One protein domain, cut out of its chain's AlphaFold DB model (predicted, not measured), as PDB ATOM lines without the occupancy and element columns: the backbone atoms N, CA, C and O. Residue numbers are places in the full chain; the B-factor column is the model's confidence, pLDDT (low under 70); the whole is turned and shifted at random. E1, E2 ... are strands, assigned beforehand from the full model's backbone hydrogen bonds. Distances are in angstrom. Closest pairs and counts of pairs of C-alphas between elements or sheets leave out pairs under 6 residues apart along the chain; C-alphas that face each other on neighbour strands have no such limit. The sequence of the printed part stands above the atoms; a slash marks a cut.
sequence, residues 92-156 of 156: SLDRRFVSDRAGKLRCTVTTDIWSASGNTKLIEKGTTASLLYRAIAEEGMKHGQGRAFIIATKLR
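What this domain is: This is residues 92 to 156 of the 156 residues of the protein "Type VI secretion protein" of Klebsiella pneumoniae (UniProt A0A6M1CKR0). With little regular structure, this domain is a loose rod: a narrow, strongly twisted sheet of E1, E3 and E4 lies between two looped ends, one holding short E2, the other residues 134 to 149. The 65 printed residues include no named helix and four named strands, E1 to E4 along the chain, holding 22 residues; the class is all strand. The sheet's order is E1, E3, E4, antiparallel. The radius of gyration of the C-alphas is 14.6 A and the spans are 45 by 20 by 17 A.

Where its parts are: E1, residues 103 to 109, runs 19.6 A from C-alpha 103 at (9.618, 62.053, 121.326). E2 is residues 121 to 123. E3, residues 128 to 133, spans 16.3 A. E4, residues 150 to 155, spans 14.3 A and ends at C-alpha 155 at (25.942, 64.520, 125.245).

How they stand to each other: Edge strand E1 is antiparallel to inner strand E3 at 148 degrees, with N 105 and O 131 2.8 A apart, within hydrogen-bond range. E3 and E4 form an antiparallel hairpin at 150 degrees, with N 130 and O 154 2.8 A apart, within hydrogen-bond range. Residues 92 to 93 pair antiparallel with residues 107 to 108 of E1. E2 pairs with no named strand, but pairs antiparallel with residues 113 to 114.

The domain as a whole: The C-alphas farthest apart, of Asn 119 and His 143, are 45.5 A apart. The printed part has no cut. Links E1 to E2 and E3 to E4 are long. Residues 136 to 140 have pLDDT under 70.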
ATOM      1  N   SER A  92      25.182  58.528 114.319       96.62
ATOM      2  CA  SER A  92      24.244  57.530 113.808       96.62
ATOM      3  C   SER A  92      23.073  57.388 114.771       96.62
ATOM      4  O   SER A  92      23.280  57.250 115.975       96.62
ATOM      5  N   LEU A  93      21.841  57.412 114.261       96.12
ATOM      6  CA  LEU A  93      20.656  57.157 115.080       96.12
ATOM      7  C   LEU A  93      20.644  55.703 115.558       96.12
ATOM      8  O   LEU A  93      20.729  54.783 114.749       96.12
ATOM      9  N   ASP A  94      20.463  55.503 116.862       94.81
ATOM     10  CA  ASP A  94      20.440  54.163 117.462       94.81
ATOM     11  C   ASP A  94      19.130  53.418 117.152       94.81
ATOM     12  O   ASP A  94      19.037  52.200 117.297       94.81
ATOM     13  N   ARG A  95      18.070  54.153 116.791       92.12
ATOM     14  CA  ARG A  95      16.721  53.624 116.551       92.12
ATOM     15  C   ARG A  95      16.069  54.311 115.360       92.12
ATOM     16  O   ARG A  95      16.393  55.449 115.024       92.12
ATOM     17  N   ARG A  96      15.080  53.632 114.774       90.44
ATOM     18  CA  ARG A  96      14.232  54.188 113.717       90.44
ATOM     19  C   ARG A  96      13.509  55.447 114.205       90.44
ATOM     20  O   ARG A  96      12.898  55.452 115.271       90.44
ATOM     21  N   PHE A  97      13.533  56.478 113.369       89.69
ATOM     22  CA  PHE A  97      12.745  57.688 113.547       89.69
ATOM     23  C   PHE A  97      11.305  57.485 113.055       89.69
ATOM     24  O   PHE A  97      11.092  56.988 111.947       89.69
ATOM     25  N   VAL A  98      10.328  57.876 113.877       87.88
ATOM     26  CA  VAL A  98       8.898  57.880 113.537       87.88
ATOM     27  C   VAL A  98       8.315  59.230 113.950       87.88
ATOM     28  O   VAL A  98       8.321  59.580 115.130       87.88
ATOM     29  N   SER A  99       7.832  60.002 112.977       85.81
ATOM     30  CA  SER A  99       7.383  61.389 113.167       85.81
ATOM     31  C   SER A  99       5.954  61.534 113.703       85.81
ATOM     32  O   SER A  99       5.541  62.645 114.029       85.81
ATOM     33  N   ASP A 100       5.205  60.437 113.828       83.38
ATOM     34  CA  ASP A 100       3.780  60.448 114.198       83.38
ATOM     35  C   ASP A 100       3.505  61.112 115.556       83.38
ATOM     36  O   ASP A 100       2.455  61.721 115.757       83.38
ATOM     37  N   ARG A 101       4.447  61.011 116.503       84.31
ATOM     38  CA  ARG A 101       4.343  61.594 117.849       84.31
ATOM     39  C   ARG A 101       5.660  62.220 118.279       84.31
ATOM     40  O   ARG A 101       6.718  61.724 117.908       84.31
ATOM     41  N   ALA A 102       5.587  63.272 119.094       87.81
ATOM     42  CA  ALA A 102       6.754  63.925 119.677       87.81
ATOM     43  C   ALA A 102       7.501  62.947 120.587       87.81
ATOM     44  O   ALA A 102       6.886  62.125 121.273       87.81
ATOM     45  N   GLY A 103       8.827  63.042 120.616       89.88
ATOM     46  CA  GLY A 103       9.618  62.053 121.326       89.88
ATOM     47  C   GLY A 103      11.078  62.417 121.528       89.88
ATOM     48  O   GLY A 103      11.562  63.492 121.167       89.88
ATOM     49  N   LYS A 104      11.778  61.465 122.144       92.62
ATOM     50  CA  LYS A 104      13.222  61.498 122.367       92.62
ATOM     51  C   LYS A 104      13.879  60.456 121.474       92.62
ATOM     52  O   LYS A 104      13.394  59.331 121.374       92.62
ATOM     53  N   LEU A 105      14.999  60.822 120.873       94.38
ATOM     54  CA  LEU A 105      15.854  59.919 120.116       94.38
ATOM     55  C   LEU A 105      17.228  59.883 120.772       94.38
ATOM     56  O   LEU A 105      17.592  60.734 121.587       94.38
ATOM     57  N   ARG A 106      17.986  58.864 120.400       96.00
ATOM     58  CA  ARG A 106      19.361  58.683 120.826       96.00
ATOM     59  C   ARG A 106      20.205  58.492 119.576       96.00
ATOM     60  O   ARG A 106      19.795  57.751 118.679       96.00
ATOM     61  N   CYS A 107      21.327  59.188 119.505       96.69
ATOM     62  CA  CYS A 107      22.337  58.935 118.492       96.69
ATOM     63  C   CYS A 107      23.693  58.721 119.151       96.69
ATOM     64  O   CYS A 107      23.972  59.263 120.221       96.69
ATOM     65  N   THR A 108      24.528  57.935 118.493       97.75
ATOM     66  CA  THR A 108      25.897  57.672 118.914       97.75
ATOM     67  C   THR A 108      26.841  58.418 117.981       97.75
ATOM     68  O   THR A 108      26.722  58.318 116.759       97.75
ATOM     69  N   VAL A 109      27.749  59.210 118.548       97.88
ATOM     70  CA  VAL A 109      28.763  59.964 117.804       97.88
ATOM     71  C   VAL A 109      29.719  58.981 117.132       97.88
ATOM     72  O   VAL A 109      30.253  58.083 117.782       97.88
ATOM     73  N   THR A 110      29.928  59.129 115.825       97.94
ATOM     74  CA  THR A 110      30.684  58.151 115.023       97.94
ATOM     75  C   THR A 110      32.163  58.497 114.878       97.94
ATOM     76  O   THR A 110      32.958  57.634 114.509       97.94
ATOM     77  N   THR A 111      32.553  59.735 115.190       97.25
ATOM     78  CA  THR A 111      33.924  60.238 115.041       97.25
ATOM     79  C   THR A 111      34.358  61.033 116.260       97.25
ATOM     80  O   THR A 111      33.546  61.707 116.886       97.25
ATOM     81  N   ASP A 112      35.652  61.021 116.553       97.31
ATOM     82  CA  ASP A 112      36.220  61.875 117.592       97.31
ATOM     83  C   ASP A 112      36.143  63.358 117.190       97.31
ATOM     84  O   ASP A 112      36.517  63.717 116.070       97.31
ATOM     85  N   ILE A 113      35.671  64.215 118.099       97.25
ATOM     86  CA  ILE A 113      35.583  65.667 117.902       97.25
ATOM     87  C   ILE A 113      36.664  66.357 118.726       97.25
ATOM     88  O   ILE A 113      36.822  66.120 119.929       97.25
ATOM     89  N   TRP A 114      37.387  67.243 118.055       97.06
ATOM     90  CA  TRP A 114      38.568  67.906 118.582       97.06
ATOM     91  C   TRP A 114      38.277  69.341 119.016       97.06
ATOM     92  O   TRP A 114      37.296  69.959 118.597       97.06
ATOM     93  N   SER A 115      39.150  69.860 119.873       96.88
ATOM     94  CA  SER A 115      39.201  71.261 120.276       96.88
ATOM     95  C   SER A 115      39.506  72.190 119.097       96.88
ATOM     96  O   SER A 115      39.962  71.753 118.039       96.88
ATOM     97  N   ALA A 116      39.313  73.497 119.286       94.94
ATOM     98  CA  ALA A 116      39.641  74.508 118.276       94.94
ATOM     99  C   ALA A 116      41.117  74.477 117.833       94.94
ATOM    100  O   ALA A 116      41.424  74.807 116.690       94.94
ATOM    101  N   SER A 117      42.019  74.073 118.729       93.31
ATOM    102  CA  SER A 117      43.443  73.858 118.442       93.31
ATOM    103  C   SER A 117      43.758  72.536 117.732       93.31
ATOM    104  O   SER A 117      44.837  72.408 117.163       93.31
ATOM    105  N   GLY A 118      42.865  71.541 117.794       95.06
ATOM    106  CA  GLY A 118      43.112  70.183 117.301       95.06
ATOM    107  C   GLY A 118      43.949  69.291 118.227       95.06
ATOM    108  O   GLY A 118      44.167  68.130 117.898       95.06
ATOM    109  N   ASN A 119      44.399  69.787 119.383       95.44
ATOM    110  CA  ASN A 119      45.300  69.037 120.268       95.44
ATOM    111  C   ASN A 119      44.566  68.101 121.233       95.44
ATOM    112  O   ASN A 119      45.112  67.077 121.640       95.44
ATOM    113  N   THR A 120      43.342  68.459 121.625       96.50
ATOM    114  CA  THR A 120      42.586  67.738 122.653       96.50
ATOM    115  C   THR A 120      41.291  67.197 122.074       96.50
ATOM    116  O   THR A 120      40.549  67.905 121.391       96.50
ATOM    117  N   LYS A 121      40.993  65.935 122.372       96.25
ATOM    118  CA  LYS A 121      39.702  65.322 122.069       96.25
ATOM    119  C   LYS A 121      38.702  65.710 123.157       96.25
ATOM    120  O   LYS A 121      38.913  65.388 124.322       96.25
ATOM    121  N   LEU A 122      37.634  66.408 122.779       96.88
ATOM    122  CA  LEU A 122      36.622  66.901 123.723       96.88
ATOM    123  C   LEU A 122      35.345  66.057 123.713       96.88
ATOM    124  O   LEU A 122      34.668  65.961 124.734       96.88
ATOM    125  N   ILE A 123      35.014  65.437 122.577       97.06
ATOM    126  CA  ILE A 123      33.925  64.460 122.471       97.06
ATOM    127  C   ILE A 123      34.491  63.217 121.801       97.06
ATOM    128  O   ILE A 123      35.069  63.298 120.716       97.06
ATOM    129  N   GLU A 124      34.323  62.069 122.438       96.88
ATOM    130  CA  GLU A 124      34.850  60.815 121.921       96.88
ATOM    131  C   GLU A 124      33.860  60.129 120.984       96.88
ATOM    132  O   GLU A 124      32.636  60.253 121.103       96.88
ATOM    133  N   LYS A 125      34.390  59.340 120.049       97.62
ATOM    134  CA  LYS A 125      33.561  58.373 119.329       97.62
ATOM    135  C   LYS A 125      32.865  57.452 120.342       97.62
ATOM    136  O   LYS A 125      33.481  56.975 121.291       97.62
ATOM    137  N   GLY A 126      31.581  57.187 120.137       97.12
ATOM    138  CA  GLY A 126      30.760  56.428 121.083       97.12
ATOM    139  C   GLY A 126      30.015  57.283 122.112       97.12
ATOM    140  O   GLY A 126      29.104  56.760 122.759       97.12
ATOM    141  N   THR A 127      30.310  58.586 122.230       97.75
ATOM    142  CA  THR A 127      29.486  59.501 123.034       97.75
ATOM    143  C   THR A 127      28.040  59.461 122.544       97.75
ATOM    144  O   THR A 127      27.744  59.507 121.351       97.75
ATOM    145  N   THR A 128      27.112  59.372 123.482       97.19
ATOM    146  CA  THR A 128      25.682  59.310 123.224       97.19
ATOM    147  C   THR A 128      25.068  60.706 123.270       97.19
ATOM    148  O   THR A 128      25.055  61.345 124.321       97.19
ATOM    149  N   ALA A 129      24.449  61.158 122.179       97.00
ATOM    150  CA  ALA A 129      23.618  62.356 122.181       97.00
ATOM    151  C   ALA A 129      22.138  62.030 122.419       97.00
ATOM    152  O   ALA A 129      21.554  61.121 121.826       97.00
ATOM    153  N   SER A 130      21.512  62.816 123.293       96.50
ATOM    154  CA  SER A 130      20.070  62.828 123.521       96.50
ATOM    155  C   SER A 130      19.428  63.888 122.636       96.50
ATOM    156  O   SER A 130      19.702  65.083 122.770       96.50
ATOM    157  N   LEU A 131      18.551  63.439 121.751       95.44
ATOM    158  CA  LEU A 131      17.875  64.248 120.751       95.44
ATOM    159  C   LEU A 131      16.383  64.373 121.098       95.44
ATOM    160  O   LEU A 131      15.785  63.427 121.612       95.44
ATOM    161  N   LEU A 132      15.766  65.510 120.794       92.62
ATOM    162  CA  LEU A 132      14.330  65.754 120.928       92.62
ATOM    163  C   LEU A 132      13.744  66.224 119.597       92.62
ATOM    164  O   LEU A 132      14.364  67.012 118.882       92.62
ATOM    165  N   TYR A 133      12.529  65.774 119.293       90.94
ATOM    166  CA  TYR A 133      11.778  66.195 118.111       90.94
ATOM    167  C   TYR A 133      10.297  66.410 118.445       90.94
ATOM    168  O   TYR A 133       9.758  65.808 119.378       90.94
ATOM    169  N   ARG A 134       9.642  67.283 117.674       85.06
ATOM    170  CA  ARG A 134       8.218  67.625 117.819       85.06
ATOM    171  C   ARG A 134       7.349  66.808 116.857       85.06
ATOM    172  O   ARG A 134       7.832  66.347 115.824       85.06
ATOM    173  N   ALA A 135       6.083  66.607 117.226       73.75
ATOM    174  CA  ALA A 135       5.114  65.840 116.442       73.75
ATOM    175  C   ALA A 135       4.632  66.619 115.215       73.75
ATOM    176  O   ALA A 135       4.570  67.845 115.239       73.75
ATOM    177  N   ILE A 136       4.172  65.893 114.195       64.94
ATOM    178  CA  ILE A 136       3.542  66.454 112.988       64.94
ATOM    179  C   ILE A 136       2.351  67.372 113.310       64.94
ATOM    180  O   ILE A 136       2.207  68.419 112.682       64.94
ATOM    181  N   ALA A 137       1.526  67.002 114.295       60.38
ATOM    182  CA  ALA A 137       0.301  67.728 114.643       60.38
ATOM    183  C   ALA A 137       0.545  69.129 115.240       60.38
ATOM    184  O   ALA A 137      -0.342  69.973 115.186       60.38
ATOM    185  N   GLU A 138       1.742  69.389 115.770       59.91
ATOM    186  CA  GLU A 138       2.117  70.652 116.419       59.91
ATOM    187  C   GLU A 138       3.187  71.390 115.597       59.91
ATOM    188  O   GLU A 138       4.290  71.632 116.080       59.91
ATOM    189  N   GLU A 139       2.891  71.683 114.325       61.50
ATOM    190  CA  GLU A 139       3.838  72.312 113.379       61.50
ATOM    191  C   GLU A 139       5.086  71.460 113.060       61.50
ATOM    192  O   GLU A 139       6.151  71.985 112.733       61.50
ATOM    193  N   GLY A 140       4.976  70.130 113.136       66.12
ATOM    194  CA  GLY A 140       6.040  69.209 112.724       66.12
ATOM    195  C   GLY A 140       6.071  68.938 111.212       66.12
ATOM    196  O   GLY A 140       5.827  69.821 110.391       66.12
ATOM    197  N   MET A 141       6.388  67.695 110.826       71.19
ATOM    198  CA  MET A 141       6.544  67.317 109.414       71.19
ATOM    199  C   MET A 141       5.215  67.291 108.644       71.19
ATOM    200  O   MET A 141       4.411  66.376 108.797       71.19
ATOM    201  N   LYS A 142       4.999  68.257 107.753       74.94
ATOM    202  CA  LYS A 142       3.836  68.261 106.852       74.94
ATOM    203  C   LYS A 142       3.988  67.215 105.745       74.94
ATOM    204  O   LYS A 142       5.100  66.826 105.384       74.94
ATOM    205  N   HIS A 143       2.865  66.795 105.165       74.75
ATOM    206  CA  HIS A 143       2.878  65.938 103.980       74.75
ATOM    207  C   HIS A 143       3.731  66.576 102.866       74.75
ATOM    208  O   HIS A 143       3.646  67.780 102.633       74.75
ATOM    209  N   GLY A 144       4.589  65.783 102.219       83.31
ATOM    210  CA  GLY A 144       5.553  66.262 101.219       83.31
ATOM    211  C   GLY A 144       6.894  66.760 101.777       83.31
ATOM    212  O   GLY A 144       7.799  67.054 101.000       83.31
ATOM    213  N   GLN A 145       7.077  66.821 103.101       80.88
ATOM    214  CA  GLN A 145       8.385  67.101 103.699       80.88
ATOM    215  C   GLN A 145       9.179  65.798 103.872       80.88
ATOM    216  O   GLN A 145       8.675  64.827 104.423       80.88
ATOM    217  N   GLY A 146      10.436  65.776 103.414       84.69
ATOM    218  CA  GLY A 146      11.345  64.625 103.544       84.69
ATOM    219  C   GLY A 146      12.362  64.741 104.687       84.69
ATOM    220  O   GLY A 146      13.311  63.962 104.740       84.69
ATOM    221  N   ARG A 147      12.232  65.754 105.559       87.69
ATOM    222  CA  ARG A 147      13.188  66.066 106.635       87.69
ATOM    223  C   ARG A 147      12.483  66.578 107.890       87.69
ATOM    224  O   ARG A 147      11.525  67.337 107.782       87.69
ATOM    225  N   ALA A 148      13.009  66.205 109.056       87.00
ATOM    226  CA  ALA A 148      12.561  66.680 110.365       87.00
ATOM    227  C   ALA A 148      13.602  67.606 111.000       87.00
ATOM    228  O   ALA A 148      14.806  67.404 110.829       87.00
ATOM    229  N   PHE A 149      13.137  68.573 111.790       89.56
ATOM    230  CA  PHE A 149      14.000  69.330 112.687       89.56
ATOM    231  C   PHE A 149      14.148  68.590 114.020       89.56
ATOM    232  O   PHE A 149      13.158  68.182 114.631       89.56
ATOM    233  N   ILE A 150      15.391  68.407 114.460       91.94
ATOM    234  CA  ILE A 150      15.742  67.662 115.669       91.94
ATOM    235  C   ILE A 150      16.732  68.504 116.470       91.94
ATOM    236  O   ILE A 150      17.674  69.059 115.908       91.94
ATOM    237  N   ILE A 151      16.533  68.574 117.784       93.75
ATOM    238  CA  ILE A 151      17.402  69.318 118.697       93.75
ATOM    239  C   ILE A 151      18.208  68.327 119.531       93.75
ATOM    240  O   ILE A 151      17.635  67.505 120.246       93.75
ATOM    241  N   ALA A 152      19.533  68.429 119.494       95.06
ATOM    242  CA  ALA A 152      20.394  67.766 120.464       95.06
ATOM    243  C   ALA A 152      20.406  68.562 121.774       95.06
ATOM    244  O   ALA A 152      20.647  69.764 121.774       95.06
ATOM    245  N   THR A 153      20.129  67.897 122.893       95.81
ATOM    246  CA  THR A 153      19.992  68.553 124.210       95.81
ATOM    247  C   THR A 153      21.092  68.179 125.191       95.81
ATOM    248  O   THR A 153      21.353  68.923 126.133       95.81
ATOM    249  N   LYS A 154      21.725  67.019 125.004       95.50
ATOM    250  CA  LYS A 154      22.755  66.516 125.911       95.50
ATOM    251  C   LYS A 154      23.672  65.526 125.209       95.50
ATOM    252  O   LYS A 154      23.182  64.704 124.444       95.50
ATOM    253  N   LEU A 155      24.955  65.557 125.553       96.06
ATOM    254  CA  LEU A 155      25.942  64.520 125.245       96.06
ATOM    255  C   LEU A 155      26.303  63.762 126.536       96.06
ATOM    256  O   LEU A 155      26.294  64.356 127.620       96.06
ATOM    257  N   ARG A 156      26.531  62.451 126.436       93.12
ATOM    258  CA  ARG A 156      26.905  61.553 127.535       93.12
ATOM    259  C   ARG A 156      27.981  60.571 127.127       93.12
ATOM    260  O   ARG A 156      27.846  60.006 126.022       93.12
TER     261      ARG A 156